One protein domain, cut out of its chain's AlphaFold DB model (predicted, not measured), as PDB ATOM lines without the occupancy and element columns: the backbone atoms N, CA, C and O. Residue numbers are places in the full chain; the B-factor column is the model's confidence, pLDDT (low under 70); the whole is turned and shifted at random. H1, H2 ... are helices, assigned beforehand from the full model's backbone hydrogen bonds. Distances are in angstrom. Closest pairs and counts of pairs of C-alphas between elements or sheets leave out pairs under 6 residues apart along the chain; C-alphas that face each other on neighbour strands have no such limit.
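What this domain is: This is residues 99 to 177 of the 302 residues of an uncharacterized protein of Pediculus humanus subsp. corporis (UniProt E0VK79). H2 sits in the middle; H1 folds beside its last residues, H4 crosses it, and H5, with short H3 packed on it, meets its end. The printed part has 79 residues, with five named helices, H1 to H5, and no named strand: all helix. It is compact, radius of gyration of the C-alphas 11.3 A, spanning 32 by 27 by 20 A.

How they stand to each other: H2, residues 119 to 131, touches H4, residues 142 to 152, only just about perpendicular at 71 degrees. Its residues 128 to 131 alone touch H1, residues 99 to 108; the closest C-alphas, 131 and 99, are 3.8 A apart. H5, residues 160 to 170, touches H3, residues 134 to 138. Every O i to N i+4 pair is within hydrogen-bond range in H1, H3 and H5, 5 of 7 in H4, and 4 of 9 in H2, beside 8 of 10 O i to N i+3.

Where its parts are: From first to last C-alpha H2 is 17.7 A; C-alpha 99 is at (150.908, 110.074, 127.201), C-alpha 170 at (170.849, 117.453, 133.254).

The domain as a whole: The printed part has no cut, no long link and no residue under pLDDT 70.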
ATOM      1  N   GLN A  99     151.620 108.909 126.665       77.06
ATOM      2  CA  GLN A  99     150.908 110.074 127.201       77.06
ATOM      3  C   GLN A  99     149.721 109.675 128.080       77.06
ATOM      4  O   GLN A  99     149.597 110.171 129.192       77.06
ATOM      5  N   THR A 100     148.881 108.731 127.641       74.06
ATOM      6  CA  THR A 100     147.733 108.325 128.463       74.06
ATOM      7  C   THR A 100     148.151 107.482 129.662       74.06
ATOM      8  O   THR A 100     147.552 107.579 130.729       74.06
ATOM      9  N   LEU A 101     149.211 106.681 129.529       78.88
ATOM     10  CA  LEU A 101     149.784 105.999 130.686       78.88
ATOM     11  C   LEU A 101     150.337 107.007 131.708       78.88
ATOM     12  O   LEU A 101     150.105 106.848 132.901       78.88
ATOM     13  N   ALA A 102     151.018 108.056 131.245       83.44
ATOM     14  CA  ALA A 102     151.521 109.137 132.084       83.44
ATOM     15  C   ALA A 102     150.385 109.912 132.766       83.44
ATOM     16  O   ALA A 102     150.454 110.155 133.966       83.44
ATOM     17  N   GLU A 103     149.317 110.257 132.039       82.06
ATOM     18  CA  GLU A 103     148.086 110.834 132.602       82.06
ATOM     19  C   GLU A 103     147.526 109.957 133.723       82.06
ATOM     20  O   GLU A 103     147.318 110.448 134.831       82.06
ATOM     21  N   LYS A 104     147.379 108.648 133.482       81.50
ATOM     22  CA  LYS A 104     146.825 107.746 134.492       81.50
ATOM     23  C   LYS A 104     147.711 107.620 135.730       81.50
ATOM     24  O   LYS A 104     147.212 107.671 136.849       81.50
ATOM     25  N   VAL A 105     149.024 107.483 135.544       81.94
ATOM     26  CA  VAL A 105     149.957 107.418 136.678       81.94
ATOM     27  C   VAL A 105     149.879 108.692 137.514       81.94
ATOM     28  O   VAL A 105     149.891 108.596 138.736       81.94
ATOM     29  N   ARG A 106     149.728 109.867 136.890       82.25
ATOM     30  CA  ARG A 106     149.546 111.131 137.618       82.25
ATOM     31  C   ARG A 106     148.231 111.182 138.395       82.25
ATOM     32  O   ARG A 106     148.241 111.619 139.539       82.25
ATOM     33  N   GLU A 107     147.126 110.709 137.819       81.69
ATOM     34  CA  GLU A 107     145.849 110.595 138.543       81.69
ATOM     35  C   GLU A 107     145.961 109.676 139.766       81.69
ATOM     36  O   GLU A 107     145.435 109.988 140.834       81.69
ATOM     37  N   ASP A 108     146.659 108.551 139.624       79.19
ATOM     38  CA  ASP A 108     146.844 107.590 140.713       79.19
ATOM     39  C   ASP A 108     147.851 108.107 141.758       79.19
ATOM     40  O   ASP A 108     147.750 107.787 142.943       79.19
ATOM     41  N   TRP A 109     148.796 108.949 141.335       81.38
ATOM     42  CA  TRP A 109     149.749 109.672 142.178       81.38
ATOM     43  C   TRP A 109     149.224 111.050 142.596       81.38
ATOM     44  O   TRP A 109     150.014 111.966 142.805       81.38
ATOM     45  N   ASN A 110     147.910 111.204 142.771       72.31
ATOM     46  CA  ASN A 110     147.232 112.462 143.127       72.31
ATOM     47  C   ASN A 110     147.794 113.244 144.337       72.31
ATOM     48  O   ASN A 110     147.351 114.360 144.596       72.31
ATOM     49  N   ALA A 111     148.726 112.668 145.098       78.69
ATOM     50  CA  ALA A 111     149.407 113.292 146.223       78.69
ATOM     51  C   ALA A 111     150.812 113.842 145.895       78.69
ATOM     52  O   ALA A 111     151.463 114.346 146.810       78.69
ATOM     53  N   LYS A 112     151.311 113.711 144.657       85.88
ATOM     54  CA  LYS A 112     152.650 114.171 144.255       85.88
ATOM     55  C   LYS A 112     152.616 114.942 142.941       85.88
ATOM     56  O   LYS A 112     152.234 114.392 141.908       85.88
ATOM     57  N   GLU A 113     153.138 116.160 142.969       90.31
ATOM     58  CA  GLU A 113     153.453 116.916 141.757       90.31
ATOM     59  C   GLU A 113     154.861 116.556 141.249       90.31
ATOM     60  O   GLU A 113     155.670 116.024 142.018       90.31
ATOM     61  N   PRO A 114     155.210 116.844 139.979       93.12
ATOM     62  CA  PRO A 114     156.553 116.578 139.457       93.12
ATOM     63  C   PRO A 114     157.686 117.184 140.302       93.12
ATOM     64  O   PRO A 114     158.749 116.576 140.431       93.12
ATOM     65  N   THR A 115     157.437 118.326 140.952       94.62
ATOM     66  CA  THR A 115     158.363 118.964 141.903       94.62
ATOM     67  C   THR A 115     158.691 118.093 143.116       94.62
ATOM     68  O   THR A 115     159.772 118.228 143.687       94.62
ATOM     69  N   ASP A 116     157.784 117.191 143.499       94.75
ATOM     70  CA  ASP A 116     157.920 116.291 144.649       94.75
ATOM     71  C   ASP A 116     158.512 114.925 144.265       94.75
ATOM     72  O   ASP A 116     158.730 114.070 145.132       94.75
ATOM     73  N   TYR A 117     158.756 114.678 142.973       95.19
ATOM     74  CA  TYR A 117     159.286 113.399 142.516       95.19
ATOM     75  C   TYR A 117     160.715 113.202 143.015       95.19
ATOM     76  O   TYR A 117     161.634 113.974 142.731       95.19
ATOM     77  N   THR A 118     160.910 112.108 143.742       95.62
ATOM     78  CA  THR A 118     162.225 111.629 144.170       95.62
ATOM     79  C   THR A 118     162.891 110.825 143.055       95.62
ATOM     80  O   THR A 118     162.252 110.403 142.090       95.62
ATOM     81  N   TYR A 119     164.174 110.501 143.198       95.31
ATOM     82  CA  TYR A 119     164.837 109.617 142.238       95.31
ATOM     83  C   TYR A 119     164.202 108.217 142.162       95.31
ATOM     84  O   TYR A 119     164.268 107.575 141.113       95.31
ATOM     85  N   TYR A 120     163.592 107.722 143.250       88.94
ATOM     86  CA  TYR A 120     162.865 106.448 143.241       88.94
ATOM     87  C   TYR A 120     161.642 106.527 142.337       88.94
ATOM     88  O   TYR A 120     161.399 105.612 141.550       88.94
ATOM     89  N   ASP A 121     160.920 107.642 142.422       92.88
ATOM     90  CA  ASP A 121     159.756 107.915 141.593       92.88
ATOM     91  C   ASP A 121     160.157 107.965 140.112       92.88
ATOM     92  O   ASP A 121     159.569 107.273 139.285       92.88
ATOM     93  N   LEU A 122     161.231 108.685 139.777       94.94
ATOM     94  CA  LEU A 122     161.721 108.787 138.398       94.94
ATOM     95  C   LEU A 122     162.218 107.450 137.839       94.94
ATOM     96  O   LEU A 122     161.955 107.137 136.679       94.94
ATOM     97  N   LYS A 123     162.895 106.630 138.653       88.38
ATOM     98  CA  LYS A 123     163.289 105.267 138.259       88.38
ATOM     99  C   LYS A 123     162.081 104.362 138.030       88.38
ATOM    100  O   LYS A 123     162.141 103.505 137.153       88.38
ATOM    101  N   ALA A 124     161.010 104.535 138.804       82.06
ATOM    102  CA  ALA A 124     159.770 103.789 138.626       82.06
ATOM    103  C   ALA A 124     159.007 104.239 137.370       82.06
ATOM    104  O   ALA A 124     158.518 103.392 136.624       82.06
ATOM    105  N   LEU A 125     158.951 105.551 137.112       89.69
ATOM    106  CA  LEU A 125     158.331 106.118 135.914       89.69
ATOM    107  C   LEU A 125     159.091 105.701 134.650       89.69
ATOM    108  O   LEU A 125     158.480 105.215 133.702       89.69
ATOM    109  N   ASN A 126     160.419 105.839 134.637       91.44
ATOM    110  CA  ASN A 126     161.292 105.460 133.526       91.44
ATOM    111  C   ASN A 126     160.716 105.877 132.154       91.44
ATOM    112  O   ASN A 126     160.555 107.067 131.896       91.44
ATOM    113  N   HIS A 127     160.355 104.923 131.287       86.62
ATOM    114  CA  HIS A 127     159.835 105.190 129.938       86.62
ATOM    115  C   HIS A 127     158.501 105.950 129.928       86.62
ATOM    116  O   HIS A 127     158.213 106.672 128.978       86.62
ATOM    117  N   ILE A 128     157.736 105.888 131.022       88.50
ATOM    118  CA  ILE A 128     156.497 106.658 131.201       88.50
ATOM    119  C   ILE A 128     156.788 108.166 131.169       88.50
ATOM    120  O   ILE A 128     155.959 108.915 130.662       88.50
ATOM    121  N   LEU A 129     157.983 108.615 131.590       92.19
ATOM    122  CA  LEU A 129     158.393 110.027 131.496       92.19
ATOM    123  C   LEU A 129     158.338 110.563 130.059       92.19
ATOM    124  O   LEU A 129     158.108 111.748 129.858       92.19
ATOM    125  N   CYS A 130     158.480 109.707 129.047       92.19
ATOM    126  CA  CYS A 130     158.381 110.112 127.645       92.19
ATOM    127  C   CYS A 130     156.940 110.410 127.197       92.19
ATOM    128  O   CYS A 130     156.725 110.920 126.099       92.19
ATOM    129  N   GLY A 131     155.953 110.110 128.043       87.56
ATOM    130  CA  GLY A 131     154.567 110.538 127.894       87.56
ATOM    131  C   GLY A 131     154.233 111.862 128.582       87.56
ATOM    132  O   GLY A 131     153.139 112.373 128.365       87.56
ATOM    133  N   PHE A 132     155.127 112.416 129.405       92.12
ATOM    134  CA  PHE A 132     154.882 113.678 130.105       92.12
ATOM    135  C   PHE A 132     155.063 114.864 129.154       92.12
ATOM    136  O   PHE A 132     155.894 114.832 128.237       92.12
ATOM    137  N   ASN A 133     154.323 115.940 129.415       91.75
ATOM    138  CA  ASN A 133     154.539 117.203 128.726       91.75
ATOM    139  C   ASN A 133     155.883 117.803 129.149       91.75
ATOM    140  O   ASN A 133     156.322 117.668 130.291       91.75
ATOM    141  N   SER A 134     156.530 118.537 128.243       95.44
ATOM    142  CA  SER A 134     157.843 119.132 128.517       95.44
ATOM    143  C   SER A 134     157.835 120.090 129.712       95.44
ATOM    144  O   SER A 134     158.838 120.180 130.414       95.44
ATOM    145  N   SER A 135     156.723 120.789 129.970       95.69
ATOM    146  CA  SER A 135     156.576 121.650 131.152       95.69
ATOM    147  C   SER A 135     156.585 120.841 132.449       95.69
ATOM    148  O   SER A 135     157.315 121.189 133.361       95.69
ATOM    149  N   GLU A 136     155.868 119.716 132.487       94.50
ATOM    150  CA  GLU A 136     155.804 118.835 133.662       94.50
ATOM    151  C   GLU A 136     157.163 118.196 133.951       94.50
ATOM    152  O   GLU A 136     157.585 118.106 135.098       94.50
ATOM    153  N   ILE A 137     157.886 117.786 132.903       97.88
ATOM    154  CA  ILE A 137     159.264 117.305 133.055       97.88
ATOM    155  C   ILE A 137     160.157 118.425 133.596       97.88
ATOM    156  O   ILE A 137     161.014 118.166 134.433       97.88
ATOM    157  N   SER A 138     159.959 119.665 133.144       97.88
ATOM    158  CA  SER A 138     160.767 120.807 133.595       97.88
ATOM    159  C   SER A 138     160.544 121.155 135.070       97.88
ATOM    160  O   SER A 138     161.418 121.772 135.672       97.88
ATOM    161  N   ASP A 139     159.415 120.740 135.649       97.56
ATOM    162  CA  ASP A 139     159.105 120.920 137.068       97.56
ATOM    163  C   ASP A 139     159.794 119.875 137.968       97.56
ATOM    164  O   ASP A 139     159.879 120.062 139.182       97.56
ATOM    165  N   ILE A 140     160.332 118.785 137.403       98.38
ATOM    166  CA  ILE A 140     161.082 117.775 138.163       98.38
ATOM    167  C   ILE A 140     162.336 118.409 138.768       98.38
ATOM    168  O   ILE A 140     163.115 119.068 138.081       98.38
ATOM    169  N   HIS A 141     162.592 118.155 140.053       98.38
ATOM    170  CA  HIS A 141     163.786 118.694 140.699       98.38
ATOM    171  C   HIS A 141     165.076 118.125 140.052       98.38
ATOM    172  O   HIS A 141     165.239 116.899 139.998       98.38
ATOM    173  N   PRO A 142     166.038 118.963 139.602       98.69
ATOM    174  CA  PRO A 142     167.220 118.482 138.878       98.69
ATOM    175  C   PRO A 142     168.102 117.503 139.667       98.69
ATOM    176  O   PRO A 142     168.721 116.620 139.077       98.69
ATOM    177  N   ASP A 143     168.131 117.608 140.999       98.50
ATOM    178  CA  ASP A 143     168.830 116.645 141.866       98.50
ATOM    179  C   ASP A 143     168.215 115.236 141.780       98.50
ATOM    180  O   ASP A 143     168.919 114.251 141.555       98.50
ATOM    181  N   SER A 144     166.879 115.139 141.832       98.56
ATOM    182  CA  SER A 144     166.169 113.868 141.654       98.56
ATOM    183  C   SER A 144     166.482 113.254 140.291       98.56
ATOM    184  O   SER A 144     166.746 112.053 140.196       98.56
ATOM    185  N   TYR A 145     166.504 114.080 139.235       98.69
ATOM    186  CA  TYR A 145     166.927 113.645 137.905       98.69
ATOM    187  C   TYR A 145     168.372 113.134 137.917       98.69
ATOM    188  O   TYR A 145     168.631 112.041 137.415       98.69
ATOM    189  N   ARG A 146     169.313 113.877 138.513       98.69
ATOM    190  CA  ARG A 146     170.723 113.476 138.604       98.69
ATOM    191  C   ARG A 146     170.874 112.097 139.239       98.69
ATOM    192  O   ARG A 146     171.584 111.256 138.688       98.69
ATOM    193  N   GLU A 147     170.197 111.837 140.351       98.38
ATOM    194  CA  GLU A 147     170.242 110.544 141.047       98.38
ATOM    195  C   GLU A 147     169.586 109.392 140.253       98.38
ATOM    196  O   GLU A 147     169.983 108.224 140.373       98.38
ATOM    197  N   ALA A 148     168.597 109.699 139.407       98.19
ATOM    198  CA  ALA A 148     167.927 108.735 138.532       98.19
ATOM    199  C   ALA A 148     168.599 108.550 137.158       98.19
ATOM    200  O   ALA A 148     168.357 107.539 136.497       98.19
ATOM    201  N   SER A 149     169.457 109.487 136.750       98.19
ATOM    202  CA  SER A 149     169.996 109.651 135.391       98.19
ATOM    203  C   SER A 149     170.479 108.352 134.749       98.19
ATOM    204  O   SER A 149     169.991 107.980 133.691       98.19
ATOM    205  N   SER A 150     171.334 107.581 135.427       95.12
ATOM    206  CA  SER A 150     171.853 106.303 134.912       95.12
ATOM    207  C   SER A 150     170.774 105.282 134.517       95.12
ATOM    208  O   SER A 150     170.989 104.483 133.610       95.12
ATOM    209  N   THR A 151     169.607 105.300 135.171       93.31
ATOM    210  CA  THR A 151     168.458 104.455 134.800       93.31
ATOM    211  C   THR A 151     167.744 105.015 133.569       93.31
ATOM    212  O   THR A 151     167.375 104.261 132.672       93.31
ATOM    213  N   LEU A 152     167.623 106.341 133.494       96.69
ATOM    214  CA  LEU A 152     166.994 107.065 132.385       96.69
ATOM    215  C   LEU A 152     167.904 107.190 131.147       96.69
ATOM    216  O   LEU A 152     167.441 107.523 130.058       96.69
ATOM    217  N   ALA A 153     169.188 106.857 131.274       96.81
ATOM    218  CA  ALA A 153     170.201 106.950 130.225       96.81
ATOM    219  C   ALA A 153     169.890 106.121 128.970       96.81
ATOM    220  O   ALA A 153     170.570 106.266 127.960       96.81
ATOM    221  N   THR A 154     168.909 105.218 129.022       91.50
ATOM    222  CA  THR A 154     168.557 104.305 127.919       91.50
ATOM    223  C   THR A 154     167.168 104.556 127.333       91.50
ATOM    224  O   THR A 154     166.679 103.742 126.551       91.50
ATOM    225  N   LEU A 155     166.545 105.687 127.689       90.31
ATOM    226  CA  LEU A 155     165.258 106.107 127.147       90.31
ATOM    227  C   LEU A 155     165.335 106.299 125.625       90.31
ATOM    228  O   LEU A 155     166.025 107.187 125.122       90.31
ATOM    229  N   GLN A 156     164.620 105.439 124.904       85.38
ATOM    230  CA  GLN A 156     164.529 105.400 123.444       85.38
ATOM    231  C   GLN A 156     163.118 105.766 122.989       85.38
ATOM    232  O   GLN A 156     162.172 105.640 123.761       85.38
ATOM    233  N   ASP A 157     162.977 106.217 121.741       85.00
ATOM    234  CA  ASP A 157     161.679 106.527 121.118       85.00
ATOM    235  C   ASP A 157     160.835 107.571 121.875       85.00
ATOM    236  O   ASP A 157     159.605 107.579 121.820       85.00
ATOM    237  N   CYS A 158     161.504 108.480 122.582       87.75
ATOM    238  CA  CYS A 158     160.864 109.561 123.321       87.75
ATOM    239  C   CYS A 158     160.664 110.799 122.432       87.75
ATOM    240  O   CYS A 158     161.541 111.105 121.614       87.75
ATOM    241  N   PRO A 159     159.558 111.552 122.600       91.75
ATOM    242  CA  PRO A 159     159.369 112.826 121.920       91.75
ATOM    243  C   PRO A 159     160.548 113.772 122.161       91.75
ATOM    244  O   PRO A 159     161.136 113.805 123.250       91.75
ATOM    245  N   ARG A 160     160.905 114.554 121.136       93.25
ATOM    246  CA  ARG A 160     162.085 115.428 121.186       93.25
ATOM    247  C   ARG A 160     161.960 116.470 122.294       93.25
ATOM    248  O   ARG A 160     162.940 116.720 122.986       93.25
ATOM    249  N   GLU A 161     160.775 117.039 122.479       95.81
ATOM    250  CA  GLU A 161     160.485 117.996 123.547       95.81
ATOM    251  C   GLU A 161     160.672 117.396 124.949       95.81
ATOM    252  O   GLU A 161     161.209 118.066 125.832       95.81
ATOM    253  N   SER A 162     160.317 116.123 125.151       96.50
ATOM    254  CA  SER A 162     160.514 115.426 126.425       96.50
ATOM    255  C   SER A 162     161.999 115.178 126.694       96.50
ATOM    256  O   SER A 162     162.487 115.452 127.789       96.50
ATOM    257  N   LEU A 163     162.748 114.731 125.677       97.81
ATOM    258  CA  LEU A 163     164.204 114.574 125.777       97.81
ATOM    259  C   LEU A 163     164.902 115.911 126.040       97.81
ATOM    260  O   LEU A 163     165.853 115.953 126.813       97.81
ATOM    261  N   GLN A 164     164.436 117.000 125.425       98.44
ATOM    262  CA  GLN A 164     164.981 118.336 125.654       98.44
ATOM    263  C   GLN A 164     164.714 118.821 127.083       98.44
ATOM    264  O   GLN A 164     165.611 119.374 127.710       98.44
ATOM    265  N   ALA A 165     163.521 118.578 127.629       98.62
ATOM    266  CA  ALA A 165     163.229 118.904 129.022       98.62
ATOM    267  C   ALA A 165     164.118 118.101 129.994       98.62
ATOM    268  O   ALA A 165     164.718 118.689 130.891       98.62
ATOM    269  N   LEU A 166     164.306 116.795 129.765       98.62
ATOM    270  CA  LEU A 166     165.242 115.970 130.548       98.62
ATOM    271  C   LEU A 166     166.699 116.450 130.412       98.62
ATOM    272  O   LEU A 166     167.440 116.485 131.394       98.62
ATOM    273  N   ALA A 167     167.116 116.853 129.211       98.62
ATOM    274  CA  ALA A 167     168.438 117.422 128.970       98.62
ATOM    275  C   ALA A 167     168.639 118.751 129.718       98.62
ATOM    276  O   ALA A 167     169.700 118.967 130.299       98.62
ATOM    277  N   ASN A 168     167.612 119.606 129.775       98.69
ATOM    278  CA  ASN A 168     167.647 120.852 130.543       98.69
ATOM    279  C   ASN A 168     167.802 120.593 132.050       98.69
ATOM    280  O   ASN A 168     168.523 121.326 132.726       98.69
ATOM    281  N   LEU A 169     167.183 119.528 132.579       98.81
ATOM    282  CA  LEU A 169     167.436 119.094 133.956       98.81
ATOM    283  C   LEU A 169     168.893 118.668 134.139       98.81
ATOM    284  O   LEU A 169     169.499 119.026 135.143       98.81
ATOM    285  N   ALA A 170     169.473 117.945 133.175       98.75
ATOM    286  CA  ALA A 170     170.849 117.453 133.254       98.75
ATOM    287  C   ALA A 170     171.885 118.578 133.371       98.75
ATOM    288  O   ALA A 170     172.789 118.478 134.198       98.75
ATOM    289  N   VAL A 171     171.737 119.641 132.573       98.62
ATOM    290  CA  VAL A 171     172.663 120.791 132.542       98.62
ATOM    291  C   VAL A 171     172.408 121.811 133.656       98.62
ATOM    292  O   VAL A 171     173.092 122.828 133.745       98.62
ATOM    293  N   SER A 172     171.413 121.573 134.513       98.56
ATOM    294  CA  SER A 172     171.157 122.430 135.668       98.56
ATOM    295  C   SER A 172     172.344 122.402 136.643       98.56
ATOM    296  O   SER A 172     172.866 121.317 136.920       98.56
ATOM    297  N   PRO A 173     172.706 123.535 137.278       98.06
ATOM    298  CA  PRO A 173     173.697 123.567 138.360       98.06
ATOM    299  C   PRO A 173     173.330 122.679 139.558       98.06
ATOM    300  O   PRO A 173     174.191 122.267 140.329       98.06
ATOM    301  N   LEU A 174     172.038 122.368 139.726       98.25
ATOM    302  CA  LEU A 174     171.555 121.443 140.757       98.25
ATOM    303  C   LEU A 174     171.658 119.969 140.336       98.25
ATOM    304  O   LEU A 174     171.422 119.098 141.171       98.25
ATOM    305  N   ALA A 175     172.033 119.688 139.084       98.50
ATOM    306  CA  ALA A 175     172.301 118.365 138.532       98.50
ATOM    307  C   ALA A 175     173.793 118.214 138.177       98.50
ATOM    308  O   ALA A 175     174.609 118.095 139.094       98.50
ATOM    309  N   PHE A 176     174.153 118.160 136.888       98.44
ATOM    310  CA  PHE A 176     175.534 117.971 136.428       98.44
ATOM    311  C   PHE A 176     176.248 119.267 136.040       98.44
ATOM    312  O   PHE A 176     177.427 119.195 135.699       98.44
ATOM    313  N   ASP A 177     175.567 120.414 136.125       98.12
ATOM    314  CA  ASP A 177     176.106 121.730 135.762       98.12
ATOM    315  C   ASP A 177     176.527 121.809 134.276       98.12
ATOM    316  O   ASP A 177     176.121 120.979 133.453       98.12
TER     317      ASP A 177